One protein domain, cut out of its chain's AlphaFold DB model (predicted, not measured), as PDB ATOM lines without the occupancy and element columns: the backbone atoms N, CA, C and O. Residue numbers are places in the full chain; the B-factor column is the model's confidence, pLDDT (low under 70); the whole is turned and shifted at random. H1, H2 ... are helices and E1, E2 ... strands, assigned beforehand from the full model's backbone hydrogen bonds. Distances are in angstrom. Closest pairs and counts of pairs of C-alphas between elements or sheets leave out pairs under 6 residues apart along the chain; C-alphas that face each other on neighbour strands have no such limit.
ATOM      1  N   TYR A   4     -22.627-128.319 -63.045       97.62
ATOM      2  CA  TYR A   4     -21.394-128.311 -62.260       97.62
ATOM      3  C   TYR A   4     -21.075-126.880 -61.835       97.62
ATOM      4  O   TYR A   4     -20.591-126.071 -62.628       97.62
ATOM      5  N   THR A   5     -21.309-126.563 -60.562       96.94
ATOM      6  CA  THR A   5     -21.121-125.216 -60.014       96.94
ATOM      7  C   THR A   5     -20.132-125.178 -58.854       96.94
ATOM      8  O   THR A   5     -20.000-126.132 -58.094       96.94
ATOM      9  N   MET A   6     -19.461-124.033 -58.695       95.81
ATOM     10  CA  MET A   6     -18.666-123.714 -57.503       95.81
ATOM     11  C   MET A   6     -19.517-123.132 -56.362       95.81
ATOM     12  O   MET A   6     -18.963-122.728 -55.342       95.81
ATOM     13  N   GLY A   7     -20.840-123.052 -56.538       95.62
ATOM     14  CA  GLY A   7     -21.789-122.694 -55.486       95.62
ATOM     15  C   GLY A   7     -22.102-123.860 -54.545       95.62
ATOM     16  O   GLY A   7     -21.832-125.024 -54.845       95.62
ATOM     17  N   GLU A   8     -22.698-123.540 -53.400       96.81
ATOM     18  CA  GLU A   8     -23.122-124.537 -52.419       96.81
ATOM     19  C   GLU A   8     -24.295-125.386 -52.931       96.81
ATOM     20  O   GLU A   8     -25.097-124.954 -53.763       96.81
ATOM     21  N   ARG A   9     -24.425-126.605 -52.397       97.06
ATOM     22  CA  ARG A   9     -25.441-127.569 -52.839       97.06
ATOM     23  C   ARG A   9     -26.884-127.057 -52.714       97.06
ATOM     24  O   ARG A   9     -27.619-127.244 -53.680       97.06
ATOM     25  N   PRO A  10     -27.307-126.390 -51.619       98.00
ATOM     26  CA  PRO A  10     -28.660-125.837 -51.537       98.00
ATOM     27  C   PRO A  10     -28.952-124.850 -52.672       98.00
ATOM     28  O   PRO A  10     -29.963-124.979 -53.350       98.00
ATOM     29  N   TYR A  11     -28.018-123.938 -52.958       97.31
ATOM     30  CA  TYR A  11     -28.143-122.995 -54.070       97.31
ATOM     31  C   TYR A  11     -28.244-123.709 -55.426       97.31
ATOM     32  O   TYR A  11     -29.103-123.382 -56.242       97.31
ATOM     33  N   ALA A  12     -27.393-124.711 -55.662       97.88
ATOM     34  CA  ALA A  12     -27.400-125.470 -56.909       97.88
ATOM     35  C   ALA A  12     -28.734-126.200 -57.143       97.88
ATOM     36  O   ALA A  12     -29.221-126.234 -58.271       97.88
ATOM     37  N   LEU A  13     -29.331-126.757 -56.085       97.38
ATOM     38  CA  LEU A  13     -30.618-127.451 -56.159       97.38
ATOM     39  C   LEU A  13     -31.785-126.491 -56.395       97.38
ATOM     40  O   LEU A  13     -32.634-126.788 -57.231       97.38
ATOM     41  N   GLU A  14     -31.803-125.328 -55.737       97.94
ATOM     42  CA  GLU A  14     -32.810-124.291 -56.008       97.94
ATOM     43  C   GLU A  14     -32.746-123.824 -57.468       97.94
ATOM     44  O   GLU A  14     -33.773-123.679 -58.129       97.94
ATOM     45  N   MET A  15     -31.537-123.663 -58.016       97.56
ATOM     46  CA  MET A  15     -31.367-123.272 -59.414       97.56
ATOM     47  C   MET A  15     -31.737-124.375 -60.397       97.56
ATOM     48  O   MET A  15     -32.366-124.090 -61.415       97.56
ATOM     49  N   ALA A  16     -31.416-125.630 -60.084       97.50
ATOM     50  CA  ALA A  16     -31.876-126.767 -60.870       97.50
ATOM     51  C   ALA A  16     -33.411-126.841 -60.890       97.50
ATOM     52  O   ALA A  16     -33.986-127.027 -61.956       97.50
ATOM     53  N   ASN A  17     -34.071-126.630 -59.748       96.88
ATOM     54  CA  ASN A  17     -35.531-126.629 -59.652       96.88
ATOM     55  C   ASN A  17     -36.170-125.446 -60.395       96.88
ATOM     56  O   ASN A  17     -37.213-125.612 -61.016       96.88
ATOM     57  N   LEU A  18     -35.544-124.264 -60.373       97.81
ATOM     58  CA  LEU A  18     -36.025-123.113 -61.142       97.81
ATOM     59  C   LEU A  18     -35.953-123.366 -62.656       97.81
ATOM     60  O   LEU A  18     -36.879-123.011 -63.382       97.81
ATOM     61  N   LEU A  19     -34.847-123.948 -63.129       96.75
ATOM     62  CA  LEU A  19     -34.581-124.163 -64.556       96.75
ATOM     63  C   LEU A  19     -35.257-125.422 -65.117       96.75
ATOM     64  O   LEU A  19     -35.592-125.465 -66.297       96.75
ATOM     65  N   ASP A  20     -35.441-126.449 -64.291       97.75
ATOM     66  CA  ASP A  20     -35.998-127.748 -64.671       97.75
ATOM     67  C   ASP A  20     -36.961-128.274 -63.586       97.75
ATOM     68  O   ASP A  20     -36.673-129.288 -62.942       97.75
ATOM     69  N   PRO A  21     -38.132-127.631 -63.377       96.50
ATOM     70  CA  PRO A  21     -39.080-128.036 -62.331       96.50
ATOM     71  C   PRO A  21     -39.589-129.478 -62.485       96.50
ATOM     72  O   PRO A  21     -40.010-130.108 -61.518       96.50
ATOM     73  N   GLY A  22     -39.581-130.002 -63.716       95.62
ATOM     74  CA  GLY A  22     -39.985-131.374 -64.031       95.62
ATOM     75  C   GLY A  22     -38.868-132.412 -63.881       95.62
ATOM     76  O   GLY A  22     -39.142-133.605 -63.998       95.62
ATOM     77  N   GLY A  23     -37.621-131.991 -63.652       95.19
ATOM     78  CA  GLY A  23     -36.469-132.886 -63.536       95.19
ATOM     79  C   GLY A  23     -36.159-133.683 -64.810       95.19
ATOM     80  O   GLY A  23     -35.663-134.811 -64.715       95.19
ATOM     81  N   ILE A  24     -36.477-133.129 -65.984       97.00
ATOM     82  CA  ILE A  24     -36.326-133.769 -67.299       97.00
ATOM     83  C   ILE A  24     -34.860-133.730 -67.753       97.00
ATOM     84  O   ILE A  24     -34.344-134.694 -68.323       97.00
ATOM     85  N   TYR A  25     -34.165-132.624 -67.494       96.69
ATOM     86  CA  TYR A  25     -32.849-132.330 -68.054       96.69
ATOM     87  C   TYR A  25     -31.695-132.707 -67.130       96.69
ATOM     88  O   TYR A  25     -30.711-133.318 -67.578       96.69
ATOM     89  N   PHE A  26     -31.783-132.346 -65.850       95.69
ATOM     90  CA  PHE A  26     -30.680-132.515 -64.899       95.69
ATOM     91  C   PHE A  26     -30.910-133.698 -63.967       95.69
ATOM     92  O   PHE A  26     -29.985-134.478 -63.733       95.69
ATOM     93  N   HIS A  27     -32.148-133.898 -63.509       90.94
ATOM     94  CA  HIS A  27     -32.489-134.934 -62.536       90.94
ATOM     95  C   HIS A  27     -31.531-134.881 -61.321       90.94
ATOM     96  O   HIS A  27     -31.396-133.840 -60.686       90.94
ATOM     97  N   SER A  28     -30.807-135.962 -61.021       89.38
ATOM     98  CA  SER A  28     -29.821-136.033 -59.933       89.38
ATOM     99  C   SER A  28     -28.401-135.587 -60.320       89.38
ATOM    100  O   SER A  28     -27.496-135.642 -59.487       89.38
ATOM    101  N   ARG A  29     -28.170-135.140 -61.562       96.56
ATOM    102  CA  ARG A  29     -26.842-134.781 -62.098       96.56
ATOM    103  C   ARG A  29     -26.442-133.343 -61.749       96.56
ATOM    104  O   ARG A  29     -26.191-132.521 -62.633       96.56
ATOM    105  N   VAL A  30     -26.393-133.055 -60.452       97.38
ATOM    106  CA  VAL A  30     -25.987-131.760 -59.890       97.38
ATOM    107  C   VAL A  30     -24.750-131.953 -59.015       97.38
ATOM    108  O   VAL A  30     -24.807-132.633 -57.987       97.38
ATOM    109  N   ILE A  31     -23.650-131.336 -59.441       97.38
ATOM    110  CA  ILE A  31     -22.343-131.329 -58.784       97.38
ATOM    111  C   ILE A  31     -22.112-129.915 -58.244       97.38
ATOM    112  O   ILE A  31     -22.064-128.942 -59.004       97.38
ATOM    113  N   ALA A  32     -22.017-129.794 -56.924       96.81
ATOM    114  CA  ALA A  32     -21.798-128.535 -56.222       96.81
ATOM    115  C   ALA A  32     -20.364-128.447 -55.678       96.81
ATOM    116  O   ALA A  32     -19.602-129.408 -55.727       96.81
ATOM    117  N   GLN A  33     -20.003-127.306 -55.086       95.38
ATOM    118  CA  GLN A  33     -18.656-127.062 -54.561       95.38
ATOM    119  C   GLN A  33     -18.154-128.149 -53.597       95.38
ATOM    120  O   GLN A  33     -16.977-128.497 -53.620       95.38
ATOM    121  N   GLY A  34     -19.036-128.665 -52.737       94.06
ATOM    122  CA  GLY A  34     -18.697-129.706 -51.762       94.06
ATOM    123  C   GLY A  34     -18.441-131.083 -52.380       94.06
ATOM    124  O   GLY A  34     -17.880-131.939 -51.708       94.06
ATOM    125  N   ASP A  35     -18.825-131.278 -53.644       93.81
ATOM    126  CA  ASP A  35     -18.612-132.513 -54.399       93.81
ATOM    127  C   ASP A  35     -17.272-132.484 -55.176       93.81
ATOM    128  O   ASP A  35     -16.830-133.511 -55.690       93.81
ATOM    129  N   CYS A  36     -16.600-131.324 -55.265       92.31
ATOM    130  CA  CYS A  36     -15.297-131.170 -55.921       92.31
ATOM    131  C   CYS A  36     -14.189-131.939 -55.185       92.31
ATOM    132  O   CYS A  36     -13.992-131.775 -53.980       92.31
ATOM    133  N   THR A  37     -13.362-132.677 -55.926       90.50
ATOM    134  CA  THR A  37     -12.200-133.399 -55.371       90.50
ATOM    135  C   THR A  37     -10.983-132.508 -55.134       90.50
ATOM    136  O   THR A  37     -10.114-132.832 -54.324       90.50
ATOM    137  N   GLN A  38     -10.913-131.363 -55.818       89.12
ATOM    138  CA  GLN A  38      -9.846-130.378 -55.679       89.12
ATOM    139  C   GLN A  38     -10.426-129.017 -55.300       89.12
ATOM    140  O   GLN A  38     -11.382-128.521 -55.894       89.12
ATOM    141  N   ARG A  39      -9.814-128.375 -54.302       87.94
ATOM    142  CA  ARG A  39     -10.273-127.071 -53.824       87.94
ATOM    143  C   ARG A  39     -10.136-126.027 -54.935       87.94
ATOM    144  O   ARG A  39      -9.060-125.865 -55.501       87.94
ATOM    145  N   HIS A  40     -11.213-125.286 -55.189       87.19
ATOM    146  CA  HIS A  40     -11.280-124.238 -56.217       87.19
ATOM    147  C   HIS A  40     -11.034-124.719 -57.660       87.19
ATOM    148  O   HIS A  40     -10.770-123.892 -58.531       87.19
ATOM    149  N   GLN A  41     -11.146-126.023 -57.928       93.25
ATOM    150  CA  GLN A  41     -11.034-126.582 -59.274       93.25
ATOM    151  C   GLN A  41     -12.183-127.541 -59.566       93.25
ATOM    152  O   GLN A  41     -12.718-128.196 -58.672       93.25
ATOM    153  N   LYS A  42     -12.532-127.620 -60.845       95.25
ATOM    154  CA  LYS A  42     -13.451-128.599 -61.401       95.25
ATOM    155  C   LYS A  42     -12.655-129.688 -62.116       95.25
ATOM    156  O   LYS A  42     -11.543-129.464 -62.600       95.25
ATOM    157  N   GLY A  43     -13.234-130.876 -62.161       93.94
ATOM    158  CA  GLY A  43     -12.638-132.057 -62.770       93.94
ATOM    159  C   GLY A  43     -13.717-132.982 -63.310       93.94
ATOM    160  O   GLY A  43     -14.829-133.010 -62.785       93.94
ATOM    161  N   LEU A  44     -13.413-133.710 -64.383       95.31
ATOM    162  CA  LEU A  44     -14.346-134.682 -64.960       95.31
ATOM    163  C   LEU A  44     -14.374-136.013 -64.190       95.31
ATOM    164  O   LEU A  44     -15.187-136.876 -64.495       95.31
ATOM    165  N   ASP A  45     -13.560-136.153 -63.144       92.62
ATOM    166  CA  ASP A  45     -13.469-137.324 -62.265       92.62
ATOM    167  C   ASP A  45     -14.760-137.630 -61.487       92.62
ATOM    168  O   ASP A  45     -14.966-138.758 -61.045       92.62
ATOM    169  N   VAL A  46     -15.650-136.645 -61.357       92.56
ATOM    170  CA  VAL A  46     -16.977-136.777 -60.727       92.56
ATOM    171  C   VAL A  46     -18.128-136.848 -61.740       92.56
ATOM    172  O   VAL A  46     -19.291-136.978 -61.355       92.56
ATOM    173  N   VAL A  47     -17.832-136.760 -63.040       93.75
ATOM    174  CA  VAL A  47     -18.820-136.830 -64.123       93.75
ATOM    175  C   VAL A  47     -18.854-138.251 -64.676       93.75
ATOM    176  O   VAL A  47     -17.827-138.814 -65.042       93.75
ATOM    177  N   VAL A  48     -20.044-138.847 -64.785       90.94
ATOM    178  CA  VAL A  48     -20.173-140.174 -65.405       90.94
ATOM    179  C   VAL A  48     -20.138-140.024 -66.924       90.94
ATOM    180  O   VAL A  48     -21.078-139.483 -67.512       90.94
ATOM    181  N   GLY A  49     -19.069-140.521 -67.546       89.38
ATOM    182  CA  GLY A  49     -18.866-140.537 -68.995       89.38
ATOM    183  C   GLY A  49     -17.393-140.743 -69.360       89.38
ATOM    184  O   GLY A  49     -16.517-140.595 -68.514       89.38
ATOM    185  N   GLN A  50     -17.119-141.095 -70.618       92.12
ATOM    186  CA  GLN A  50     -15.755-141.028 -71.154       92.12
ATOM    187  C   GLN A  50     -15.417-139.563 -71.431       92.12
ATOM    188  O   GLN A  50     -16.206-138.874 -72.071       92.12
ATOM    189  N   GLU A  51     -14.253-139.093 -70.984       94.44
ATOM    190  CA  GLU A  51     -13.805-137.708 -71.200       94.44
ATOM    191  C   GLU A  51     -13.805-137.320 -72.687       94.44
ATOM    192  O   GLU A  51     -14.181-136.203 -73.028       94.44
ATOM    193  N   SER A  52     -13.502-138.268 -73.579       95.38
ATOM    194  CA  SER A  52     -13.555-138.089 -75.036       95.38
ATOM    195  C   SER A  52     -14.959-137.801 -75.590       95.38
ATOM    196  O   SER A  52     -15.094-137.420 -76.746       95.38
ATOM    197  N   ALA A  53     -16.014-137.964 -74.791       95.25
ATOM    198  CA  ALA A  53     -17.403-137.707 -75.167       95.25
ATOM    199  C   ALA A  53     -18.056-136.590 -74.328       95.25
ATOM    200  O   ALA A  53     -19.274-136.408 -74.381       95.25
ATOM    201  N   VAL A  54     -17.275-135.854 -73.526       96.94
ATOM    202  CA  VAL A  54     -17.782-134.792 -72.647       96.94
ATOM    203  C   VAL A  54     -17.378-133.421 -73.176       96.94
ATOM    204  O   VAL A  54     -16.202-133.145 -73.388       96.94
ATOM    205  N   LEU A  55     -18.364-132.537 -73.323       97.69
ATOM    206  CA  LEU A  55     -18.170-131.110 -73.581       97.69
ATOM    207  C   LEU A  55     -18.509-130.311 -72.321       97.69
ATOM    208  O   LEU A  55     -19.466-130.629 -71.611       97.69
ATOM    209  N   ILE A  56     -17.733-129.264 -72.066       97.88
ATOM    210  CA  ILE A  56     -17.884-128.363 -70.926       97.88
ATOM    211  C   ILE A  56     -18.246-126.980 -71.454       97.88
ATOM    212  O   ILE A  56     -17.612-126.477 -72.375       97.88
ATOM    213  N   LEU A  57     -19.244-126.355 -70.838       97.75
ATOM    214  CA  LEU A  57     -19.608-124.966 -71.081       97.75
ATOM    215  C   LEU A  57     -19.430-124.190 -69.780       97.75
ATOM    216  O   LEU A  57     -20.104-124.484 -68.792       97.75
ATOM    217  N   ASP A  58     -18.490-123.252 -69.763       97.69
ATOM    218  CA  ASP A  58     -18.138-122.481 -68.569       97.69
ATOM    219  C   ASP A  58     -17.527-121.137 -68.983       97.69
ATOM    220  O   ASP A  58     -16.873-121.040 -70.021       97.69
ATOM    221  N   ASP A  59     -17.722-120.099 -68.176       95.75
ATOM    222  CA  ASP A  59     -17.155-118.766 -68.398       95.75
ATOM    223  C   ASP A  59     -15.757-118.606 -67.773       95.75
ATOM    224  O   ASP A  59     -15.104-117.571 -67.932       95.75
ATOM    225  N   THR A  60     -15.287-119.610 -67.022       95.31
ATOM    226  CA  THR A  60     -14.043-119.527 -66.253       95.31
ATOM    227  C   THR A  60     -13.081-120.669 -66.592       95.31
ATOM    228  O   THR A  60     -13.091-121.727 -65.970       95.31
ATOM    229  N   GLU A  61     -12.144-120.436 -67.513       95.44
ATOM    230  CA  GLU A  61     -11.125-121.439 -67.887       95.44
ATOM    231  C   GLU A  61     -10.267-121.904 -66.696       95.44
ATOM    232  O   GLU A  61      -9.922-123.081 -66.579       95.44
ATOM    233  N   ALA A  62      -9.932-120.991 -65.779       94.44
ATOM    234  CA  ALA A  62      -8.996-121.258 -64.687       94.44
ATOM    235  C   ALA A  62      -9.436-122.397 -63.748       94.44
ATOM    236  O   ALA A  62      -8.578-123.041 -63.142       94.44
ATOM    237  N   VAL A  63     -10.743-122.676 -63.637       95.31
ATOM    238  CA  VAL A  63     -11.237-123.784 -62.803       95.31
ATOM    239  C   VAL A  63     -11.132-125.146 -63.497       95.31
ATOM    240  O   VAL A  63     -11.183-126.157 -62.808       95.31
ATOM    241  N   TRP A  64     -10.914-125.195 -64.816       96.12
ATOM    242  CA  TRP A  64     -10.838-126.417 -65.633       96.12
ATOM    243  C   TRP A  64      -9.408-126.777 -66.056       96.12
ATOM    244  O   TRP A  64      -9.184-127.327 -67.132       96.12
ATOM    245  N   GLY A  65      -8.412-126.492 -65.211       90.81
ATOM    246  CA  GLY A  65      -6.990-126.572 -65.572       90.81
ATOM    247  C   GLY A  65      -6.528-127.875 -66.246       90.81
ATOM    248  O   GLY A  65      -5.647-127.812 -67.098       90.81
ATOM    249  N   LYS A  66      -7.126-129.027 -65.905       91.75
ATOM    250  CA  LYS A  66      -6.800-130.349 -66.483       91.75
ATOM    251  C   LYS A  66      -7.615-130.729 -67.726       91.75
ATOM    252  O   LYS A  66      -7.192-131.619 -68.445       91.75
ATOM    253  N   HIS A  67      -8.747-130.069 -67.975       95.50
ATOM    254  CA  HIS A  67      -9.724-130.447 -69.010       95.50
ATOM    255  C   HIS A  67     -10.050-129.275 -69.943       95.50
ATOM    256  O   HIS A  67     -11.176-129.127 -70.411       95.50
ATOM    257  N   LYS A  68      -9.064-128.403 -70.192       94.56
ATOM    258  CA  LYS A  68      -9.235-127.218 -71.046       94.56
ATOM    259  C   LYS A  68      -9.637-127.572 -72.476       94.56
ATOM    260  O   LYS A  68     -10.373-126.821 -73.095       94.56
ATOM    261  N   GLU A  69      -9.185-128.713 -72.987       95.75
ATOM    262  CA  GLU A  69      -9.515-129.168 -74.342       95.75
ATOM    263  C   GLU A  69     -10.999-129.533 -74.496       95.75
ATOM    264  O   GLU A  69     -11.540-129.461 -75.593       95.75
ATOM    265  N   ASN A  70     -11.683-129.880 -73.402       97.12
ATOM    266  CA  ASN A  70     -13.121-130.147 -73.388       97.12
ATOM    267  C   ASN A  70     -13.960-128.867 -73.210       97.12
ATOM    268  O   ASN A  70     -15.190-128.941 -73.263       97.12
ATOM    269  N   LEU A  71     -13.328-127.719 -72.937       97.38
ATOM    270  CA  LEU A  71     -14.001-126.473 -72.586       97.38
ATOM    271  C   LEU A  71     -14.330-125.627 -73.817       97.38
ATOM    272  O   LEU A  71     -13.455-125.082 -74.482       97.38
ATOM    273  N   ILE A  72     -15.623-125.409 -74.024       97.00
ATOM    274  CA  ILE A  72     -16.153-124.313 -74.829       97.00
ATOM    275  C   ILE A  72     -16.287-123.108 -73.895       97.00
ATOM    276  O   ILE A  72     -17.230-123.013 -73.104       97.00
ATOM    277  N   LEU A  73     -15.304-122.206 -73.957       96.25
ATOM    278  CA  LEU A  73     -15.285-120.996 -73.141       96.25
ATOM    279  C   LEU A  73     -16.412-120.053 -73.572       96.25
ATOM    280  O   LEU A  73     -16.477-119.635 -74.728       96.25
ATOM    281  N   MET A  74     -17.285-119.710 -72.630       94.31
ATOM    282  CA  MET A  74     -18.405-118.800 -72.860       94.31
ATOM    283  C   MET A  74     -18.103-117.393 -72.350       94.31
ATOM    284  O   MET A  74     -17.332-117.200 -71.410       94.31
ATOM    285  N   GLU A  75     -18.755-116.394 -72.943       90.56
ATOM    286  CA  GLU A  75     -18.767-115.058 -72.359       90.56
ATOM    287  C   GLU A  75     -19.559-115.072 -71.045       90.56
ATOM    288  O   GLU A  75     -20.635-115.668 -70.944       90.56
ATOM    289  N   ARG A  76     -19.022-114.409 -70.019       92.75
ATOM    290  CA  ARG A  76     -19.709-114.280 -68.738       92.75
ATOM    291  C   ARG A  76     -20.970-113.434 -68.901       92.75
ATOM    292  O   ARG A  76     -20.919-112.289 -69.342       92.75
ATOM    293  N   TYR A  77     -22.095-113.971 -68.444       94.06
ATOM    294  CA  TYR A  77     -23.382-113.289 -68.509       94.06
ATOM    295  C   TYR A  77     -23.521-112.221 -67.408       94.06
ATOM    296  O   TYR A  77     -23.574-112.518 -66.210       94.06
ATOM    297  N   HIS A  78     -23.595-110.952 -67.817       94.44
ATOM    298  CA  HIS A  78     -23.634-109.791 -66.922       94.44
ATOM    299  C   HIS A  78     -24.972-109.041 -66.983       94.44
ATOM    300  O   HIS A  78     -25.049-107.886 -67.411       94.44
ATOM    301  N   PHE A  79     -26.040-109.678 -66.497       94.88
ATOM    302  CA  PHE A  79     -27.351-109.028 -66.447       94.88
ATOM    303  C   PHE A  79     -27.429-107.893 -65.424       94.88
ATOM    304  O   PHE A  79     -27.833-106.774 -65.746       94.88
ATOM    305  N   PHE A  80     -27.010-108.166 -64.187       95.06
ATOM    306  CA  PHE A  80     -27.072-107.204 -63.090       95.06
ATOM    307  C   PHE A  80     -25.835-106.301 -63.041       95.06
ATOM    308  O   PHE A  80     -24.700-106.777 -63.104       95.06
ATOM    309  N   THR A  81     -26.042-105.005 -62.792       93.06
ATOM    310  CA  THR A  81     -24.966-104.007 -62.630       93.06
ATOM    311  C   THR A  81     -23.960-104.374 -61.534       93.06
ATOM    312  O   THR A  81     -22.776-104.056 -61.639       93.06
ATOM    313  N   SER A  82     -24.409-105.054 -60.473       92.62
ATOM    314  CA  SER A  82     -23.539-105.541 -59.394       92.62
ATOM    315  C   SER A  82     -22.464-106.503 -59.904       92.62
ATOM    316  O   SER A  82     -21.321-106.414 -59.459       92.62
ATOM    317  N   SER A  83     -22.803-107.352 -60.879       91.25
ATOM    318  CA  SER A  83     -21.874-108.297 -61.495       91.25
ATOM    319  C   SER A  83     -20.764-107.556 -62.246       91.25
ATOM    320  O   SER A  83     -19.588-107.779 -61.972       91.25
ATOM    321  N   CYS A  84     -21.096-106.567 -63.087       89.69
ATOM    322  CA  CYS A  84     -20.080-105.749 -63.769       89.69
ATOM    323  C   CYS A  84     -19.090-105.107 -62.783       89.69
ATOM    324  O   CYS A  84     -17.881-105.145 -63.004       89.69
ATOM    325  N   ARG A  85     -19.587-104.570 -61.658       88.44
ATOM    326  CA  ARG A  85     -18.746-103.948 -60.620       88.44
ATOM    327  C   ARG A  85     -17.817-104.949 -59.942       88.44
ATOM    328  O   ARG A  85     -16.642-104.641 -59.762       88.44
ATOM    329  N   GLN A  86     -18.325-106.132 -59.592       89.69
ATOM    330  CA  GLN A  86     -17.533-107.202 -58.974       89.69
ATOM    331  C   GLN A  86     -16.355-107.624 -59.861       89.69
ATOM    332  O   GLN A  86     -15.278-107.921 -59.351       89.69
ATOM    333  N   PHE A  87     -16.548-107.603 -61.180       87.31
ATOM    334  CA  PHE A  87     -15.525-107.965 -62.161       87.31
ATOM    335  C   PHE A  87     -14.761-106.762 -62.741       87.31
ATOM    336  O   PHE A  87     -13.974-106.927 -63.668       87.31
ATOM    337  N   GLY A  88     -14.957-105.553 -62.200       88.88
ATOM    338  CA  GLY A  88     -14.233-104.350 -62.625       88.88
ATOM    339  C   GLY A  88     -14.548-103.881 -64.052       88.88
ATOM    340  O   GLY A  88     -13.771-103.126 -64.639       88.88
ATOM    341  N   LEU A  89     -15.674-104.314 -64.621       87.88
ATOM    342  CA  LEU A  89     -16.098-103.955 -65.968       87.88
ATOM    343  C   LEU A  89     -16.684-102.538 -65.987       87.88
ATOM    344  O   LEU A  89     -17.546-102.190 -65.181       87.88
ATOM    345  N   LYS A  90     -16.218-101.715 -66.935       85.25
ATOM    346  CA  LYS A  90     -16.681-100.327 -67.129       85.25
ATOM    347  C   LYS A  90     -17.882-100.202 -68.079       85.25
ATOM    348  O   LYS A  90     -18.341 -99.090 -68.326       85.25
ATOM    349  N   CYS A  91     -18.358-101.308 -68.649       84.44
ATOM    350  CA  CYS A  91     -19.516-101.330 -69.539       84.44
ATOM    351  C   CYS A  91     -20.837-101.322 -68.751       84.44
ATOM    352  O   CYS A  91     -20.884-101.682 -67.574       84.44
ATOM    353  N   LYS A  92     -21.916-100.903 -69.422       90.81
ATOM    354  CA  LYS A  92     -23.278-101.031 -68.889       90.81
ATOM    355  C   LYS A  92     -23.682-102.505 -68.878       90.81
ATOM    356  O   LYS A  92     -23.391-103.222 -69.831       90.81
ATOM    357  N   SER A  93     -24.350-102.929 -67.812       94.62
ATOM    358  CA  SER A  93     -24.956-104.262 -67.710       94.62
ATOM    359  C   SER A  93     -26.165-104.416 -68.638       94.62
ATOM    360  O   SER A  93     -26.752-103.412 -69.051       94.62
ATOM    361  N   LEU A  94     -26.576-105.659 -68.922       94.44
ATOM    362  CA  LEU A  94     -27.711-105.924 -69.823       94.44
ATOM    363  C   LEU A  94     -29.017-105.292 -69.310       94.44
ATOM    364  O   LEU A  94     -29.805-104.747 -70.082       94.44
ATOM    365  N   SER A  95     -29.211-105.268 -67.987       95.69
ATOM    366  CA  SER A  95     -30.360-104.593 -67.370       95.69
ATOM    367  C   SER A  95     -30.363-103.073 -67.601       95.69
ATOM    368  O   SER A  95     -31.418-102.488 -67.842       95.69
ATOM    369  N   GLU A  96     -29.196-102.417 -67.596       95.81
ATOM    370  CA  GLU A  96     -29.070-100.974 -67.861       95.81
ATOM    371  C   GLU A  96     -29.280-100.627 -69.338       95.81
ATOM    372  O   GLU A  96     -29.774 -99.542 -69.657       95.81
ATOM    373  N   THR A  97     -28.907-101.533 -70.242       95.25
ATOM    374  CA  THR A  97     -29.150-101.401 -71.684       95.25
ATOM    375  C   THR A  97     -30.539-101.881 -72.097       95.25
ATOM    376  O   THR A  97     -30.924-101.657 -73.241       95.25
ATOM    377  N   LYS A  98     -31.313-102.472 -71.173       95.12
ATOM    378  CA  LYS A  98     -32.619-103.102 -71.432       95.12
ATOM    379  C   LYS A  98     -32.542-104.146 -72.552       95.12
ATOM    380  O   LYS A  98     -33.428-104.221 -73.400       95.12
ATOM    381  N   SER A  99     -31.458-104.909 -72.555       92.62
ATOM    382  CA  SER A  99     -31.205-105.999 -73.492       92.62
ATOM    383  C   SER A  99     -31.090-107.323 -72.741       92.62
ATOM    384  O   SER A  99     -30.967-107.337 -71.519       92.62
ATOM    385  N   ASP A 100     -31.119-108.426 -73.478       94.06
ATOM    386  CA  ASP A 100     -30.917-109.777 -72.956       94.06
ATOM    387  C   ASP A 100     -30.385-110.685 -74.082       94.06
ATOM    388  O   ASP A 100     -30.097-110.199 -75.182       94.06
TER     389      ASP A 100
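AT A GLANCE: This is residues 4 to 100 of the 139 residues of the protein "Protein-serine/threonine phosphatase" of Nicotiana tabacum (UniProt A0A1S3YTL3). There is little regular structure: a tiny parallel sheet, E1 and E2, sits among loops, with H1 off to one side and H3 and H4 making a small head beyond residues 74 to 80. Residues 18 to 24 stick out. The printed part has 97 residues, 31 in named elements, mostly helix, ordered H1 E1 H2 E2 H3 H4. It is only just loose, close to compact, with a radius of gyration of the C-alphas of 15.3 A and spans of 41 by 33 by 24 A.

HOW THE PARTS SIT: Look first at E1, residues 56 to 58, and E2, residues 71 to 73, parallel neighbours at 29 degrees; N 72 and O 56, 2.8 A apart, are within hydrogen-bond range. With H2, residues 61 to 64, they form a strand-helix-strand unit, parallel strands joined through a helix, its crossover right-handed. H3, residues 81 to 86, and H4, residues 94 to 97, only just touch, with 3 pairs of C-alphas within 8 A, the closest Thr 81 and Ser 95 at 7.2 A. H1, residues 9 to 19, touches no helix. Every O i to N i+4 pair is within range in H1 and H3; H2 and H4 are too short for one.

IN THESE COORDINATES: Find C-alpha 9 at (-25.441, -127.569, -52.839); H1 runs 15.2 A from there. H4 ends at C-alpha 97, (-29.150, -101.401, -71.684).

THE WHOLE: The printed part has no cut. H1 to E1 is a long link of 36 residues. No printed residue is under 70 in pLDDT.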